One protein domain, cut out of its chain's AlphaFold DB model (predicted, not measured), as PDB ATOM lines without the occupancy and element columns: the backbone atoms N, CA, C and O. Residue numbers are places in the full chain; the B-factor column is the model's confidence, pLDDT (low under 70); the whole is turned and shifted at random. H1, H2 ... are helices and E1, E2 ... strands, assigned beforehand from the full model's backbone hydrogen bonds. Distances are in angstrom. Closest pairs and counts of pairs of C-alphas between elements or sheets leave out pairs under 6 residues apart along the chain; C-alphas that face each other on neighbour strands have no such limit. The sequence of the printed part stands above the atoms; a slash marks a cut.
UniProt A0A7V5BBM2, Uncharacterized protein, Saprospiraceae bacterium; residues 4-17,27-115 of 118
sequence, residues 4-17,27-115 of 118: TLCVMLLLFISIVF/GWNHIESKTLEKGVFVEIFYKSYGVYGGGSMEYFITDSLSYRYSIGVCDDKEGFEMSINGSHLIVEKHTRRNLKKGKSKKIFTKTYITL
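Overview. This is residues 4 to 17 and 27 to 115 of the 118 residues of an uncharacterized protein of Saprospiraceae bacterium (UniProt A0A7V5BBM2). Two strongly twisted antiparallel sheets, one of four strands and one of three, make a flat sandwich that is only partly face to face, and a single helix, H1, stands free well away from it. The chain passes from the sheet E1 E2 E3 E4 to the sheet E5 E6 E7 at the link E4 to E5. The printed part has 103 residues, with one named helix and seven named strands in the order H1 E1 E2 E3 E4 E5 E6 E7, and its class is mostly strand. The whole is extended, with a radius of gyration of the C-alphas of 19.8 A and spans of 75 by 43 by 17 A; without H1, the body spans 44 by 29 by 15 A.

Along the chain. Find C-alpha 29 at (-15.846, 19.464, 40.461), where E1 begins, residues 29 to 37, 23.5 A long. E2 follows at residues 40 to 48, 26.7 A, then E3 at 55 to 63, 26.0 A, and E4 at 68 to 75, which bends by 53 degrees at residue 71. Next come E5 at residues 79 to 85, E6 at 88 to 97, 27.7 A, and E7 at 105 to 114, 28.9 A, ending at C-alpha 114 at (-9.942, -7.769, 36.551). Look for H1 at residues 4 to 17, 20.0 A, from C-alpha 4 at (-56.016, 19.142, 29.933).

Arrangement. Start with E1 E2 E3 E4, a meander, each strand the antiparallel neighbour of the one before; E1 and E4 are its edge strands. In the hairpin E1 and E2, N 31 and O 44 are 2.9 A apart; in E2 and E3, N 43 and O 60 are 2.9 A apart; in E3 and E4, N 57 and O 74 are 2.8 A apart, each within hydrogen-bond range. E5 E6 E7 is a second meander: look at N 81 and O 92, 2.9 A, and at N 91 and O 111, 2.9 A, both within that range. Between the sheets, whose best planes are 18 degrees apart, the closest C-alphas of E1 and E5 are Leu 36 and Ser 83, 6.4 A. E4 and E6 are near each other. H1 is on neither sheet; every O i to N i+4 pair in it is within hydrogen-bond range.

Size, cuts and confidence. The C-alphas of Thr 4 and Lys 101 are the two farthest apart, at 74.9 A. Residues 18 to 26 are not printed, and C-alphas 17 and 27 stand 22.2 A apart across the cut. Of the links printed whole, none is long. The mean pLDDT of the printed part is 80.1; look for values under 70 at residues 51 to 53, 64, 66, 96 to 108 and 115.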
ATOM      1  N   THR A   4     -56.554  18.637  28.663       85.81
ATOM      2  CA  THR A   4     -56.016  19.142  29.933       85.81
ATOM      3  C   THR A   4     -55.180  18.103  30.682       85.81
ATOM      4  O   THR A   4     -54.134  18.427  31.235       85.81
ATOM      5  N   LEU A   5     -55.604  16.838  30.656       86.62
ATOM      6  CA  LEU A   5     -54.923  15.729  31.327       86.62
ATOM      7  C   LEU A   5     -53.610  15.385  30.606       86.62
ATOM      8  O   LEU A   5     -52.602  15.111  31.247       86.62
ATOM      9  N   CYS A   6     -53.597  15.499  29.275       87.19
ATOM     10  CA  CYS A   6     -52.400  15.303  28.459       87.19
ATOM     11  C   CYS A   6     -51.348  16.403  28.696       87.19
ATOM     12  O   CYS A   6     -50.163  16.106  28.811       87.19
ATOM     13  N   VAL A   7     -51.784  17.663  28.820       90.62
ATOM     14  CA  VAL A   7     -50.898  18.800  29.135       90.62
ATOM     15  C   VAL A   7     -50.311  18.666  30.544       90.62
ATOM     16  O   VAL A   7     -49.110  18.848  30.724       90.62
ATOM     17  N   MET A   8     -51.126  18.282  31.531       91.12
ATOM     18  CA  MET A   8     -50.672  18.029  32.906       91.12
ATOM     19  C   MET A   8     -49.642  16.894  32.975       91.12
ATOM     20  O   MET A   8     -48.621  17.030  33.646       91.12
ATOM     21  N   LEU A   9     -49.869  15.803  32.237       90.94
ATOM     22  CA  LEU A   9     -48.939  14.675  32.178       90.94
ATOM     23  C   LEU A   9     -47.591  15.076  31.552       90.94
ATOM     24  O   LEU A   9     -46.540  14.721  32.076       90.94
ATOM     25  N   LEU A  10     -47.613  15.851  30.463       89.25
ATOM     26  CA  LEU A  10     -46.399  16.346  29.802       89.25
ATOM     27  C   LEU A  10     -45.588  17.291  30.695       89.25
ATOM     28  O   LEU A  10     -44.359  17.200  30.725       89.25
ATOM     29  N   LEU A  11     -46.261  18.161  31.451       90.12
ATOM     30  CA  LEU A  11     -45.609  19.026  32.435       90.12
ATOM     31  C   LEU A  11     -44.977  18.201  33.559       90.12
ATOM     32  O   LEU A  11     -43.823  18.430  33.906       90.12
ATOM     33  N   PHE A  12     -45.694  17.200  34.076       90.00
ATOM     34  CA  PHE A  12     -45.177  16.316  35.116       90.00
ATOM     35  C   PHE A  12     -43.934  15.542  34.652       90.00
ATOM     36  O   PHE A  12     -42.922  15.541  35.347       90.00
ATOM     37  N   ILE A  13     -43.970  14.956  33.450       89.38
ATOM     38  CA  ILE A  13     -42.824  14.235  32.872       89.38
ATOM     39  C   ILE A  13     -41.628  15.175  32.683       89.38
ATOM     40  O   ILE A  13     -40.510  14.810  33.036       89.38
ATOM     41  N   SER A  14     -41.854  16.395  32.192       86.00
ATOM     42  CA  SER A  14     -40.788  17.392  32.017       86.00
ATOM     43  C   SER A  14     -40.128  17.775  33.347       86.00
ATOM     44  O   SER A  14     -38.905  17.864  33.423       86.00
ATOM     45  N   ILE A  15     -40.916  17.954  34.413       85.31
ATOM     46  CA  ILE A  15     -40.401  18.297  35.748       85.31
ATOM     47  C   ILE A  15     -39.582  17.139  36.329       85.31
ATOM     48  O   ILE A  15     -38.477  17.360  36.821       85.31
ATOM     49  N   VAL A  16     -40.089  15.905  36.241       83.19
ATOM     50  CA  VAL A  16     -39.370  14.717  36.729       83.19
ATOM     51  C   VAL A  16     -38.083  14.494  35.932       83.19
ATOM     52  O   VAL A  16     -37.056  14.160  36.518       83.19
ATOM     53  N   PHE A  17     -38.102  14.740  34.620       81.44
ATOM     54  CA  PHE A  17     -36.917  14.640  33.769       81.44
ATOM     55  C   PHE A  17     -35.832  15.646  34.176       81.44
ATOM     56  O   PHE A  17     -34.689  15.254  34.389       81.44
ATOM     57  N   GLY A  27     -20.620  19.894  45.592       79.19
ATOM     58  CA  GLY A  27     -19.259  20.297  45.934       79.19
ATOM     59  C   GLY A  27     -18.142  19.515  45.240       79.19
ATOM     60  O   GLY A  27     -16.982  19.789  45.534       79.19
ATOM     61  N   TRP A  28     -18.450  18.569  44.348       87.50
ATOM     62  CA  TRP A  28     -17.456  17.877  43.526       87.50
ATOM     63  C   TRP A  28     -17.357  18.519  42.147       87.50
ATOM     64  O   TRP A  28     -18.335  18.591  41.409       87.50
ATOM     65  N   ASN A  29     -16.150  18.921  41.776       88.94
ATOM     66  CA  ASN A  29     -15.846  19.464  40.461       88.94
ATOM     67  C   ASN A  29     -15.075  18.427  39.659       88.94
ATOM     68  O   ASN A  29     -14.099  17.863  40.155       88.94
ATOM     69  N   HIS A  30     -15.499  18.179  38.424       90.19
ATOM     70  CA  HIS A  30     -14.701  17.394  37.489       90.19
ATOM     71  C   HIS A  30     -13.407  18.151  37.176       90.19
ATOM     72  O   HIS A  30     -13.444  19.351  36.903       90.19
ATOM     73  N   ILE A  31     -12.271  17.463  37.283       90.44
ATOM     74  CA  ILE A  31     -10.941  18.034  37.051       90.44
ATOM     75  C   ILE A  31     -10.394  17.559  35.715       90.44
ATOM     76  O   ILE A  31     -10.013  18.371  34.876       90.44
ATOM     77  N   GLU A  32     -10.336  16.243  35.521       89.75
ATOM     78  CA  GLU A  32      -9.760  15.661  34.316       89.75
ATOM     79  C   GLU A  32     -10.344  14.285  33.994       89.75
ATOM     80  O   GLU A  32     -10.852  13.573  34.865       89.75
ATOM     81  N   SER A  33     -10.238  13.917  32.716       90.19
ATOM     82  CA  SER A  33     -10.531  12.576  32.217       90.19
ATOM     83  C   SER A  33      -9.306  12.030  31.493       90.19
ATOM     84  O   SER A  33      -8.928  12.536  30.435       90.19
ATOM     85  N   LYS A  34      -8.683  10.989  32.044       89.94
ATOM     86  CA  LYS A  34      -7.499  10.349  31.462       89.94
ATOM     87  C   LYS A  34      -7.897   9.062  30.757       89.94
ATOM     88  O   LYS A  34      -8.415   8.144  31.381       89.94
ATOM     89  N   THR A  35      -7.628   8.967  29.458       89.56
ATOM     90  CA  THR A  35      -7.841   7.712  28.720       89.56
ATOM     91  C   THR A  35      -6.768   6.701  29.124       89.56
ATOM     92  O   THR A  35      -5.581   7.025  29.076       89.56
ATOM     93  N   LEU A  36      -7.177   5.496  29.530       86.38
ATOM     94  CA  LEU A  36      -6.257   4.385  29.798       86.38
ATOM     95  C   LEU A  36      -6.099   3.500  28.560       86.38
ATOM     96  O   LEU A  36      -4.984   3.154  28.186       86.38
ATOM     97  N   GLU A  37      -7.216   3.182  27.909       84.88
ATOM     98  CA  GLU A  37      -7.290   2.394  26.680       84.88
ATOM     99  C   GLU A  37      -8.538   2.810  25.883       84.88
ATOM    100  O   GLU A  37      -9.376   3.581  26.358       84.88
ATOM    101  N   LYS A  38      -8.679   2.329  24.644       80.94
ATOM    102  CA  LYS A  38      -9.848   2.603  23.808       80.94
ATOM    103  C   LYS A  38     -11.138   2.195  24.534       80.94
ATOM    104  O   LYS A  38     -11.408   1.016  24.718       80.94
ATOM    105  N   GLY A  39     -11.951   3.189  24.888       81.06
ATOM    106  CA  GLY A  39     -13.241   2.982  25.545       81.06
ATOM    107  C   GLY A  39     -13.181   2.830  27.067       81.06
ATOM    108  O   GLY A  39     -14.233   2.623  27.661       81.06
ATOM    109  N   VAL A  40     -12.006   2.974  27.693       85.19
ATOM    110  CA  VAL A  40     -11.843   2.992  29.155       85.19
ATOM    111  C   VAL A  40     -11.085   4.249  29.565       85.19
ATOM    112  O   VAL A  40      -9.936   4.477  29.171       85.19
ATOM    113  N   PHE A  41     -11.723   5.073  30.383       89.62
ATOM    114  CA  PHE A  41     -11.164   6.320  30.883       89.62
ATOM    115  C   PHE A  41     -11.319   6.424  32.396       89.62
ATOM    116  O   PHE A  41     -12.121   5.734  33.016       89.62
ATOM    117  N   VAL A  42     -10.497   7.276  32.994       90.75
ATOM    118  CA  VAL A  42     -10.526   7.586  34.416       90.75
ATOM    119  C   VAL A  42     -11.000   9.012  34.572       90.75
ATOM    120  O   VAL A  42     -10.348   9.918  34.060       90.75
ATOM    121  N   GLU A  43     -12.108   9.212  35.272       90.50
ATOM    122  CA  GLU A  43     -12.597  10.541  35.635       90.50
ATOM    123  C   GLU A  43     -12.145  10.883  37.052       90.50
ATOM    124  O   GLU A  43     -12.264  10.073  37.975       90.50
ATOM    125  N   ILE A  44     -11.640  12.102  37.222       91.88
ATOM    126  CA  ILE A  44     -11.122  12.596  38.492       91.88
ATOM    127  C   ILE A  44     -11.963  13.787  38.918       91.88
ATOM    128  O   ILE A  44     -12.114  14.762  38.179       91.88
ATOM    129  N   PHE A  45     -12.502  13.702  40.128       91.56
ATOM    130  CA  PHE A  45     -13.301  14.749  40.743       91.56
ATOM    131  C   PHE A  45     -12.599  15.275  41.986       91.56
ATOM    132  O   PHE A  45     -12.031  14.504  42.753       91.56
ATOM    133  N   TYR A  46     -12.684  16.580  42.212       91.38
ATOM    134  CA  TYR A  46     -12.123  17.246  43.378       91.38
ATOM    135  C   TYR A  46     -13.200  17.966  44.171       91.38
ATOM    136  O   TYR A  46     -14.016  18.704  43.611       91.38
ATOM    137  N   LYS A  47     -13.144  17.823  45.490       91.44
ATOM    138  CA  LYS A  47     -13.954  18.587  46.430       91.44
ATOM    139  C   LYS A  47     -13.054  19.322  47.408       91.44
ATOM    140  O   LYS A  47     -12.319  18.707  48.177       91.44
ATOM    141  N   SER A  48     -13.128  20.650  47.392       88.19
ATOM    142  CA  SER A  48     -12.431  21.488  48.371       88.19
ATOM    143  C   SER A  48     -13.229  21.571  49.669       88.19
ATOM    144  O   SER A  48     -14.451  21.720  49.639       88.19
ATOM    145  N   TYR A  49     -12.539  21.534  50.811       83.75
ATOM    146  CA  TYR A  49     -13.151  21.722  52.133       83.75
ATOM    147  C   TYR A  49     -13.042  23.167  52.659       83.75
ATOM    148  O   TYR A  49     -13.336  23.433  53.824       83.75
ATOM    149  N   GLY A  50     -12.654  24.125  51.810       72.38
ATOM    150  CA  GLY A  50     -12.638  25.550  52.149       72.38
ATOM    151  C   GLY A  50     -11.422  26.005  52.971       72.38
ATOM    152  O   GLY A  50     -10.305  25.525  52.790       72.38
ATOM    153  N   VAL A  51     -11.641  26.990  53.851       64.38
ATOM    154  CA  VAL A  51     -10.624  27.898  54.437       64.38
ATOM    155  C   VAL A  51      -9.508  27.196  55.226       64.38
ATOM    156  O   VAL A  51      -8.399  27.716  55.314       64.38
ATOM    157  N   TYR A  52      -9.760  26.003  55.765       61.91
ATOM    158  CA  TYR A  52      -8.778  25.259  56.568       61.91
ATOM    159  C   TYR A  52      -7.692  24.554  55.740       61.91
ATOM    160  O   TYR A  52      -6.755  24.002  56.316       61.91
ATOM    161  N   GLY A  53      -7.777  24.628  54.406       62.31
ATOM    162  CA  GLY A  53      -6.811  24.038  53.489       62.31
ATOM    163  C   GLY A  53      -6.981  22.524  53.387       62.31
ATOM    164  O   GLY A  53      -6.921  21.799  54.376       62.31
ATOM    165  N   GLY A  54      -7.180  22.039  52.167       78.12
ATOM    166  CA  GLY A  54      -7.355  20.619  51.887       78.12
ATOM    167  C   GLY A  54      -8.496  20.357  50.917       78.12
ATOM    168  O   GLY A  54      -9.340  21.214  50.636       78.12
ATOM    169  N   GLY A  55      -8.541  19.129  50.433       87.88
ATOM    170  CA  GLY A  55      -9.646  18.625  49.642       87.88
ATOM    171  C   GLY A  55      -9.564  17.119  49.506       87.88
ATOM    172  O   GLY A  55      -8.625  16.488  49.993       87.88
ATOM    173  N   SER A  56     -10.561  16.557  48.847       89.75
ATOM    174  CA  SER A  56     -10.598  15.152  48.479       89.75
ATOM    175  C   SER A  56     -10.632  15.009  46.968       89.75
ATOM    176  O   SER A  56     -11.258  15.799  46.263       89.75
ATOM    177  N   MET A  57      -9.921  14.002  46.485       91.44
ATOM    178  CA  MET A  57      -9.911  13.566  45.099       91.44
ATOM    179  C   MET A  57     -10.620  12.220  45.032       91.44
ATOM    180  O   MET A  57     -10.313  11.311  45.803       91.44
ATOM    181  N   GLU A  58     -11.566  12.084  44.120       91.88
ATOM    182  CA  GLU A  58     -12.312  10.855  43.893       91.88
ATOM    183  C   GLU A  58     -12.131  10.403  42.453       91.88
ATOM    184  O   GLU A  58     -12.198  11.204  41.520       91.88
ATOM    185  N   TYR A  59     -11.888   9.106  42.292       92.19
ATOM    186  CA  TYR A  59     -11.492   8.511  41.027       92.19
ATOM    187  C   TYR A  59     -12.526   7.483  40.579       92.19
ATOM    188  O   TYR A  59     -12.892   6.581  41.339       92.19
ATOM    189  N   PHE A  60     -12.941   7.589  39.320       89.94
ATOM    190  CA  PHE A  60     -13.857   6.658  38.668       89.94
ATOM    191  C   PHE A  60     -13.186   6.008  37.476       89.94
ATOM    192  O   PHE A  60     -12.523   6.695  36.709       89.94
ATOM    193  N   ILE A  61     -13.403   4.709  37.302       89.62
ATOM    194  CA  ILE A  61     -13.241   4.064  35.999       89.62
ATOM    195  C   ILE A  61     -14.564   4.208  35.281       89.62
ATOM    196  O   ILE A  61     -15.603   3.838  35.829       89.62
ATOM    197  N   THR A  62     -14.502   4.694  34.056       86.50
ATOM    198  CA  THR A  62     -15.677   4.898  33.234       86.50
ATOM    199  C   THR A  62     -15.461   4.263  31.874       86.50
ATOM    200  O   THR A  62     -14.389   4.385  31.272       86.50
ATOM    201  N   ASP A  63     -16.469   3.536  31.410       81.75
ATOM    202  CA  ASP A  63     -16.458   2.915  30.094       81.75
ATOM    203  C   ASP A  63     -17.127   3.800  29.028       81.75
ATOM    204  O   ASP A  63     -17.767   4.819  29.307       81.75
ATOM    205  N   SER A  64     -17.000   3.392  27.767       69.69
ATOM    206  CA  SER A  64     -17.647   4.055  26.627       69.69
ATOM    207  C   SER A  64     -19.181   4.108  26.700       69.69
ATOM    208  O   SER A  64     -19.789   4.910  25.994       69.69
ATOM    209  N   LEU A  65     -19.804   3.290  27.555       71.19
ATOM    210  CA  LEU A  65     -21.248   3.240  27.785       71.19
ATOM    211  C   LEU A  65     -21.675   4.095  28.992       71.19
ATOM    212  O   LEU A  65     -22.834   4.054  29.401       71.19
ATOM    213  N   SER A  66     -20.770   4.937  29.507       65.94
ATOM    214  CA  SER A  66     -20.988   5.845  30.641       65.94
ATOM    215  C   SER A  66     -21.238   5.146  31.984       65.94
ATOM    216  O   SER A  66     -21.745   5.776  32.918       65.94
ATOM    217  N   TYR A  67     -20.869   3.871  32.121       76.19
ATOM    218  CA  TYR A  67     -20.891   3.188  33.409       76.19
ATOM    219  C   TYR A  67     -19.701   3.639  34.251       76.19
ATOM    220  O   TYR A  67     -18.555   3.489  33.837       76.19
ATOM    221  N   ARG A  68     -19.973   4.185  35.441       83.88
ATOM    222  CA  ARG A  68     -18.955   4.670  36.379       83.88
ATOM    223  C   ARG A  68     -18.777   3.694  37.529       83.88
ATOM    224  O   ARG A  68     -19.710   3.459  38.295       83.88
ATOM    225  N   TYR A  69     -17.559   3.205  37.713       85.38
ATOM    226  CA  TYR A  69     -17.166   2.424  38.875       85.38
ATOM    227  C   TYR A  69     -16.233   3.237  39.775       85.38
ATOM    228  O   TYR A  69     -15.168   3.681  39.346       85.38
ATOM    229  N   SER A  70     -16.632   3.430  41.034       87.62
ATOM    230  CA  SER A  70     -15.816   4.137  42.023       87.62
ATOM    231  C   SER A  70     -14.593   3.305  42.397       87.62
ATOM    232  O   SER A  70     -14.727   2.208  42.935       87.62
ATOM    233  N   ILE A  71     -13.400   3.855  42.187       87.81
ATOM    234  CA  ILE A  71     -12.146   3.252  42.658       87.81
ATOM    235  C   ILE A  71     -11.930   3.591  44.126       87.81
ATOM    236  O   ILE A  71     -11.591   2.727  44.934       87.81
ATOM    237  N   GLY A  72     -12.129   4.862  44.472       88.06
ATOM    238  CA  GLY A  72     -11.957   5.350  45.828       88.06
ATOM    239  C   GLY A  72     -11.725   6.851  45.912       88.06
ATOM    240  O   GLY A  72     -11.620   7.559  44.909       88.06
ATOM    241  N   VAL A  73     -11.621   7.305  47.159       89.25
ATOM    242  CA  VAL A  73     -11.371   8.694  47.541       89.25
ATOM    243  C   VAL A  73     -10.022   8.771  48.252       89.25
ATOM    244  O   VAL A  73      -9.677   7.896  49.054       89.25
ATOM    245  N   CYS A  74      -9.255   9.818  47.982       88.12
ATOM    246  CA  CYS A  74      -8.043  10.142  48.720       88.12
ATOM    247  C   CYS A  74      -7.973  11.638  49.030       88.12
ATOM    248  O   CYS A  74      -8.711  12.439  48.459       88.12
ATOM    249  N   ASP A  75      -7.093  12.014  49.951       85.94
ATOM    250  CA  ASP A  75      -6.819  13.425  50.216       85.94
ATOM    251  C   ASP A  75      -6.118  14.068  49.009       85.94
ATOM    252  O   ASP A  75      -5.460  13.390  48.222       85.94
ATOM    253  N   ASP A  76      -6.196  15.391  48.894       80.62
ATOM    254  CA  ASP A  76      -5.560  16.201  47.841       80.62
ATOM    255  C   ASP A  76      -4.026  16.066  47.737       80.62
ATOM    256  O   ASP A  76      -3.419  16.442  46.736       80.62
ATOM    257  N   LYS A  77      -3.384  15.533  48.780       79.44
ATOM    258  CA  LYS A  77      -1.939  15.240  48.846       79.44
ATOM    259  C   LYS A  77      -1.601  13.781  48.534       79.44
ATOM    260  O   LYS A  77      -0.418  13.421  48.527       79.44
ATOM    261  N   GLU A  78      -2.618  12.954  48.351       83.31
ATOM    262  CA  GLU A  78      -2.550  11.562  47.925       83.31
ATOM    263  C   GLU A  78      -3.057  11.449  46.481       83.31
ATOM    264  O   GLU A  78      -3.511  12.422  45.885       83.31
ATOM    265  N   GLY A  79      -2.945  10.266  45.885       84.44
ATOM    266  CA  GLY A  79      -3.463  10.044  44.540       84.44
ATOM    267  C   GLY A  79      -3.496   8.575  44.175       84.44
ATOM    268  O   GLY A  79      -2.902   7.742  44.861       84.44
ATOM    269  N   PHE A  80      -4.170   8.265  43.077       85.00
ATOM    270  CA  PHE A  80      -4.111   6.953  42.452       85.00
ATOM    271  C   PHE A  80      -3.425   7.062  41.096       85.00
ATOM    272  O   PHE A  80      -3.753   7.935  40.294       85.00
ATOM    273  N   GLU A  81      -2.489   6.160  40.835       86.19
ATOM    274  CA  GLU A  81      -1.941   5.938  39.504       86.19
ATOM    275  C   GLU A  81      -2.530   4.654  38.930       86.19
ATOM    276  O   GLU A  81      -2.727   3.669  39.643       86.19
ATOM    277  N   MET A  82      -2.886   4.686  37.648       87.00
ATOM    278  CA  MET A  82      -3.615   3.601  37.005       87.00
ATOM    279  C   MET A  82      -3.020   3.271  35.652       87.00
ATOM    280  O   MET A  82      -2.649   4.164  34.885       87.00
ATOM    281  N   SER A  83      -2.966   1.979  35.364       86.88
ATOM    282  CA  SER A  83      -2.518   1.437  34.086       86.88
ATOM    283  C   SER A  83      -3.253   0.138  33.789       86.88
ATOM    284  O   SER A  83      -3.666  -0.570  34.707       86.88
ATOM    285  N   ILE A  84      -3.420  -0.176  32.508       84.94
ATOM    286  CA  ILE A  84      -3.991  -1.449  32.070       84.94
ATOM    287  C   ILE A  84      -2.846  -2.358  31.625       84.94
ATOM    288  O   ILE A  84      -1.942  -1.934  30.907       84.94
ATOM    289  N   ASN A  85      -2.881  -3.608  32.078       84.69
ATOM    290  CA  ASN A  85      -1.971  -4.661  31.656       84.69
ATOM    291  C   ASN A  85      -2.777  -5.920  31.310       84.69
ATOM    292  O   ASN A  85      -3.243  -6.648  32.194       84.69
ATOM    293  N   GLY A  86      -2.970  -6.158  30.012       82.62
ATOM    294  CA  GLY A  86      -3.872  -7.199  29.522       82.62
ATOM    295  C   GLY A  86      -5.304  -6.947  29.998       82.62
ATOM    296  O   GLY A  86      -5.824  -5.851  29.851       82.62
ATOM    297  N   SER A  87      -5.931  -7.946  30.620       79.50
ATOM    298  CA  SER A  87      -7.292  -7.850  31.175       79.50
ATOM    299  C   SER A  87      -7.355  -7.274  32.597       79.50
ATOM    300  O   SER A  87      -8.385  -7.384  33.265       79.50
ATOM    301  N   HIS A  88      -6.251  -6.731  33.112       80.19
ATOM    302  CA  HIS A  88      -6.170  -6.239  34.483       80.19
ATOM    303  C   HIS A  88      -5.929  -4.739  34.502       80.19
ATOM    304  O   HIS A  88      -4.974  -4.236  33.910       80.19
ATOM    305  N   LEU A  89      -6.752  -4.038  35.267       82.69
ATOM    306  CA  LEU A  89      -6.464  -2.693  35.712       82.69
ATOM    307  C   LEU A  89      -5.591  -2.762  36.969       82.69
ATOM    308  O   LEU A  89      -5.970  -3.345  37.985       82.69
ATOM    309  N   ILE A  90      -4.422  -2.142  36.894       85.00
ATOM    310  CA  ILE A  90      -3.499  -1.973  38.009       85.00
ATOM    311  C   ILE A  90      -3.762  -0.600  38.616       85.00
ATOM    312  O   ILE A  90      -3.617   0.416  37.938       85.00
ATOM    313  N   VAL A  91      -4.128  -0.579  39.897       85.88
ATOM    314  CA  VAL A  91      -4.367   0.641  40.672       85.88
ATOM    315  C   VAL A  91      -3.309   0.753  41.762       85.88
ATOM    316  O   VAL A  91      -3.208  -0.112  42.636       85.88
ATOM    317  N   GLU A  92      -2.530   1.829  41.737       84.50
ATOM    318  CA  GLU A  92      -1.495   2.125  42.723       84.50
ATOM    319  C   GLU A  92      -1.916   3.320  43.576       84.50
ATOM    320  O   GLU A  92      -1.976   4.450  43.097       84.50
ATOM    321  N   LYS A  93      -2.214   3.092  44.860       83.75
ATOM    322  CA  LYS A  93      -2.508   4.195  45.784       83.75
ATOM    323  C   LYS A  93      -1.211   4.810  46.294       83.75
ATOM    324  O   LYS A  93      -0.415   4.130  46.945       83.75
ATOM    325  N   HIS A  94      -1.039   6.105  46.069       79.38
ATOM    326  CA  HIS A  94       0.043   6.911  46.615       79.38
ATOM    327  C   HIS A  94      -0.405   7.493  47.950       79.38
ATOM    328  O   HIS A  94      -1.222   8.410  47.990       79.38
ATOM    329  N   THR A  95       0.151   6.981  49.047       75.62
ATOM    330  CA  THR A  95      -0.104   7.537  50.384       75.62
ATOM    331  C   THR A  95       1.072   8.384  50.852       75.62
ATOM    332  O   THR A  95       2.243   8.011  50.686       75.62
ATOM    333  N   ARG A  96       0.778   9.538  51.464       65.69
ATOM    334  CA  ARG A  96       1.798  10.398  52.077       65.69
ATOM    335  C   ARG A  96       1.749  10.225  53.590       65.69
ATOM    336  O   ARG A  96       1.027  10.928  54.286       65.69
ATOM    337  N   ARG A  97       2.586   9.341  54.141       57.91
ATOM    338  CA  ARG A  97       2.812   9.332  55.597       57.91
ATOM    339  C   ARG A  97       3.684  10.521  55.991       57.91
ATOM    340  O   ARG A  97       4.815  10.653  55.516       57.91
ATOM    341  N   ASN A  98       3.176  11.356  56.899       47.94
ATOM    342  CA  ASN A  98       3.996  12.316  57.630       47.94
ATOM    343  C   ASN A  98       5.096  11.542  58.372       47.94
ATOM    344  O   ASN A  98       4.813  10.708  59.233       47.94
ATOM    345  N   LEU A  99       6.356  11.781  58.020       48.50
ATOM    346  CA  LEU A  99       7.494  11.217  58.737       48.50
ATOM    347  C   LEU A  99       7.921  12.191  59.831       48.50
ATOM    348  O   LEU A  99       8.121  13.384  59.589       48.50
ATOM    349  N   LYS A 100       8.190  11.652  61.020       46.00
ATOM    350  CA  LYS A 100       9.122  12.294  61.950       46.00
ATOM    351  C   LYS A 100      10.416  12.619  61.178       46.00
ATOM    352  O   LYS A 100      10.996  11.716  60.579       46.00
ATOM    353  N   LYS A 101      10.878  13.877  61.236       52.19
ATOM    354  CA  LYS A 101      12.138  14.396  60.644       52.19
ATOM    355  C   LYS A 101      12.136  14.783  59.146       52.19
ATOM    356  O   LYS A 101      13.179  14.709  58.505       52.19
ATOM    357  N   GLY A 102      11.013  15.222  58.574       52.28
ATOM    358  CA  GLY A 102      11.019  16.072  57.363       52.28
ATOM    359  C   GLY A 102      11.358  15.417  56.012       52.28
ATOM    360  O   GLY A 102      11.292  16.084  54.985       52.28
ATOM    361  N   LYS A 103      11.671  14.118  55.958       49.28
ATOM    362  CA  LYS A 103      11.717  13.364  54.688       49.28
ATOM    363  C   LYS A 103      10.301  12.909  54.349       49.28
ATOM    364  O   LYS A 103       9.548  12.632  55.258       49.28
ATOM    365  N   SER A 104       9.889  12.832  53.088       55.06
ATOM    366  CA  SER A 104       8.616  12.189  52.720       55.06
ATOM    367  C   SER A 104       8.930  10.841  52.078       55.06
ATOM    368  O   SER A 104       9.830  10.754  51.247       55.06
ATOM    369  N   LYS A 105       8.256   9.767  52.505       54.00
ATOM    370  CA  LYS A 105       8.393   8.441  51.896       54.00
ATOM    371  C   LYS A 105       7.072   8.129  51.220       54.00
ATOM    372  O   LYS A 105       6.041   8.086  51.887       54.00
ATOM    373  N   LYS A 106       7.124   7.950  49.904       57.19
ATOM    374  CA  LYS A 106       5.988   7.472  49.120       57.19
ATOM    375  C   LYS A 106       5.839   5.975  49.385       57.19
ATOM    376  O   LYS A 106       6.822   5.239  49.288       57.19
ATOM    377  N   ILE A 107       4.646   5.548  49.784       62.69
ATOM    378  CA  ILE A 107       4.287   4.133  49.884       62.69
ATOM    379  C   ILE A 107       3.236   3.876  48.812       62.69
ATOM    380  O   ILE A 107       2.262   4.625  48.718       62.69
ATOM    381  N   PHE A 108       3.466   2.829  48.025       65.06
ATOM    382  CA  PHE A 108       2.594   2.398  46.944       65.06
ATOM    383  C   PHE A 108       1.913   1.102  47.370       65.06
ATOM    384  O   PHE A 108       2.589   0.131  47.720       65.06
ATOM    385  N   THR A 109       0.585   1.084  47.350       70.88
ATOM    386  CA  THR A 109      -0.196  -0.150  47.485       70.88
ATOM    387  C   THR A 109      -0.784  -0.479  46.123       70.88
ATOM    388  O   THR A 109      -1.536   0.328  45.582       70.88
ATOM    389  N   LYS A 110      -0.421  -1.641  45.571       75.88
ATOM    390  CA  LYS A 110      -0.890  -2.123  44.266       75.88
ATOM    391  C   LYS A 110      -2.101  -3.034  44.454       75.88
ATOM    392  O   LYS A 110      -2.027  -3.987  45.224       75.88
ATOM    393  N   THR A 111      -3.176  -2.751  43.730       75.69
ATOM    394  CA  THR A 111      -4.380  -3.588  43.656       75.69
ATOM    395  C   THR A 111      -4.656  -3.926  42.197       75.69
ATOM    396  O   THR A 111      -4.513  -3.065  41.330       75.69
ATOM    397  N   TYR A 112      -5.047  -5.171  41.931       71.75
ATOM    398  CA  TYR A 112      -5.408  -5.642  40.596       71.75
ATOM    399  C   TYR A 112      -6.924  -5.797  40.519       71.75
ATOM    400  O   TYR A 112      -7.512  -6.516  41.325       71.75
ATOM    401  N   ILE A 113      -7.546  -5.122  39.558       75.56
ATOM    402  CA  ILE A 113      -8.971  -5.234  39.258       75.56
ATOM    403  C   ILE A 113      -9.085  -5.905  37.890       75.56
ATOM    404  O   ILE A 113      -8.592  -5.378  36.896       75.56
ATOM    405  N   THR A 114      -9.698  -7.085  37.827       71.69
ATOM    406  CA  THR A 114      -9.942  -7.769  36.551       71.69
ATOM    407  C   THR A 114     -11.097  -7.085  35.826       71.69
ATOM    408  O   THR A 114     -12.203  -6.999  36.358       71.69
ATOM    409  N   LEU A 115     -10.839  -6.606  34.611       64.75
ATOM    410  CA  LEU A 115     -11.864  -6.058  33.732       64.75
ATOM    411  C   LEU A 115     -12.517  -7.225  32.991       64.75
ATOM    412  O   LEU A 115     -11.901  -7.847  32.127       64.75
TER     413      LEU A 115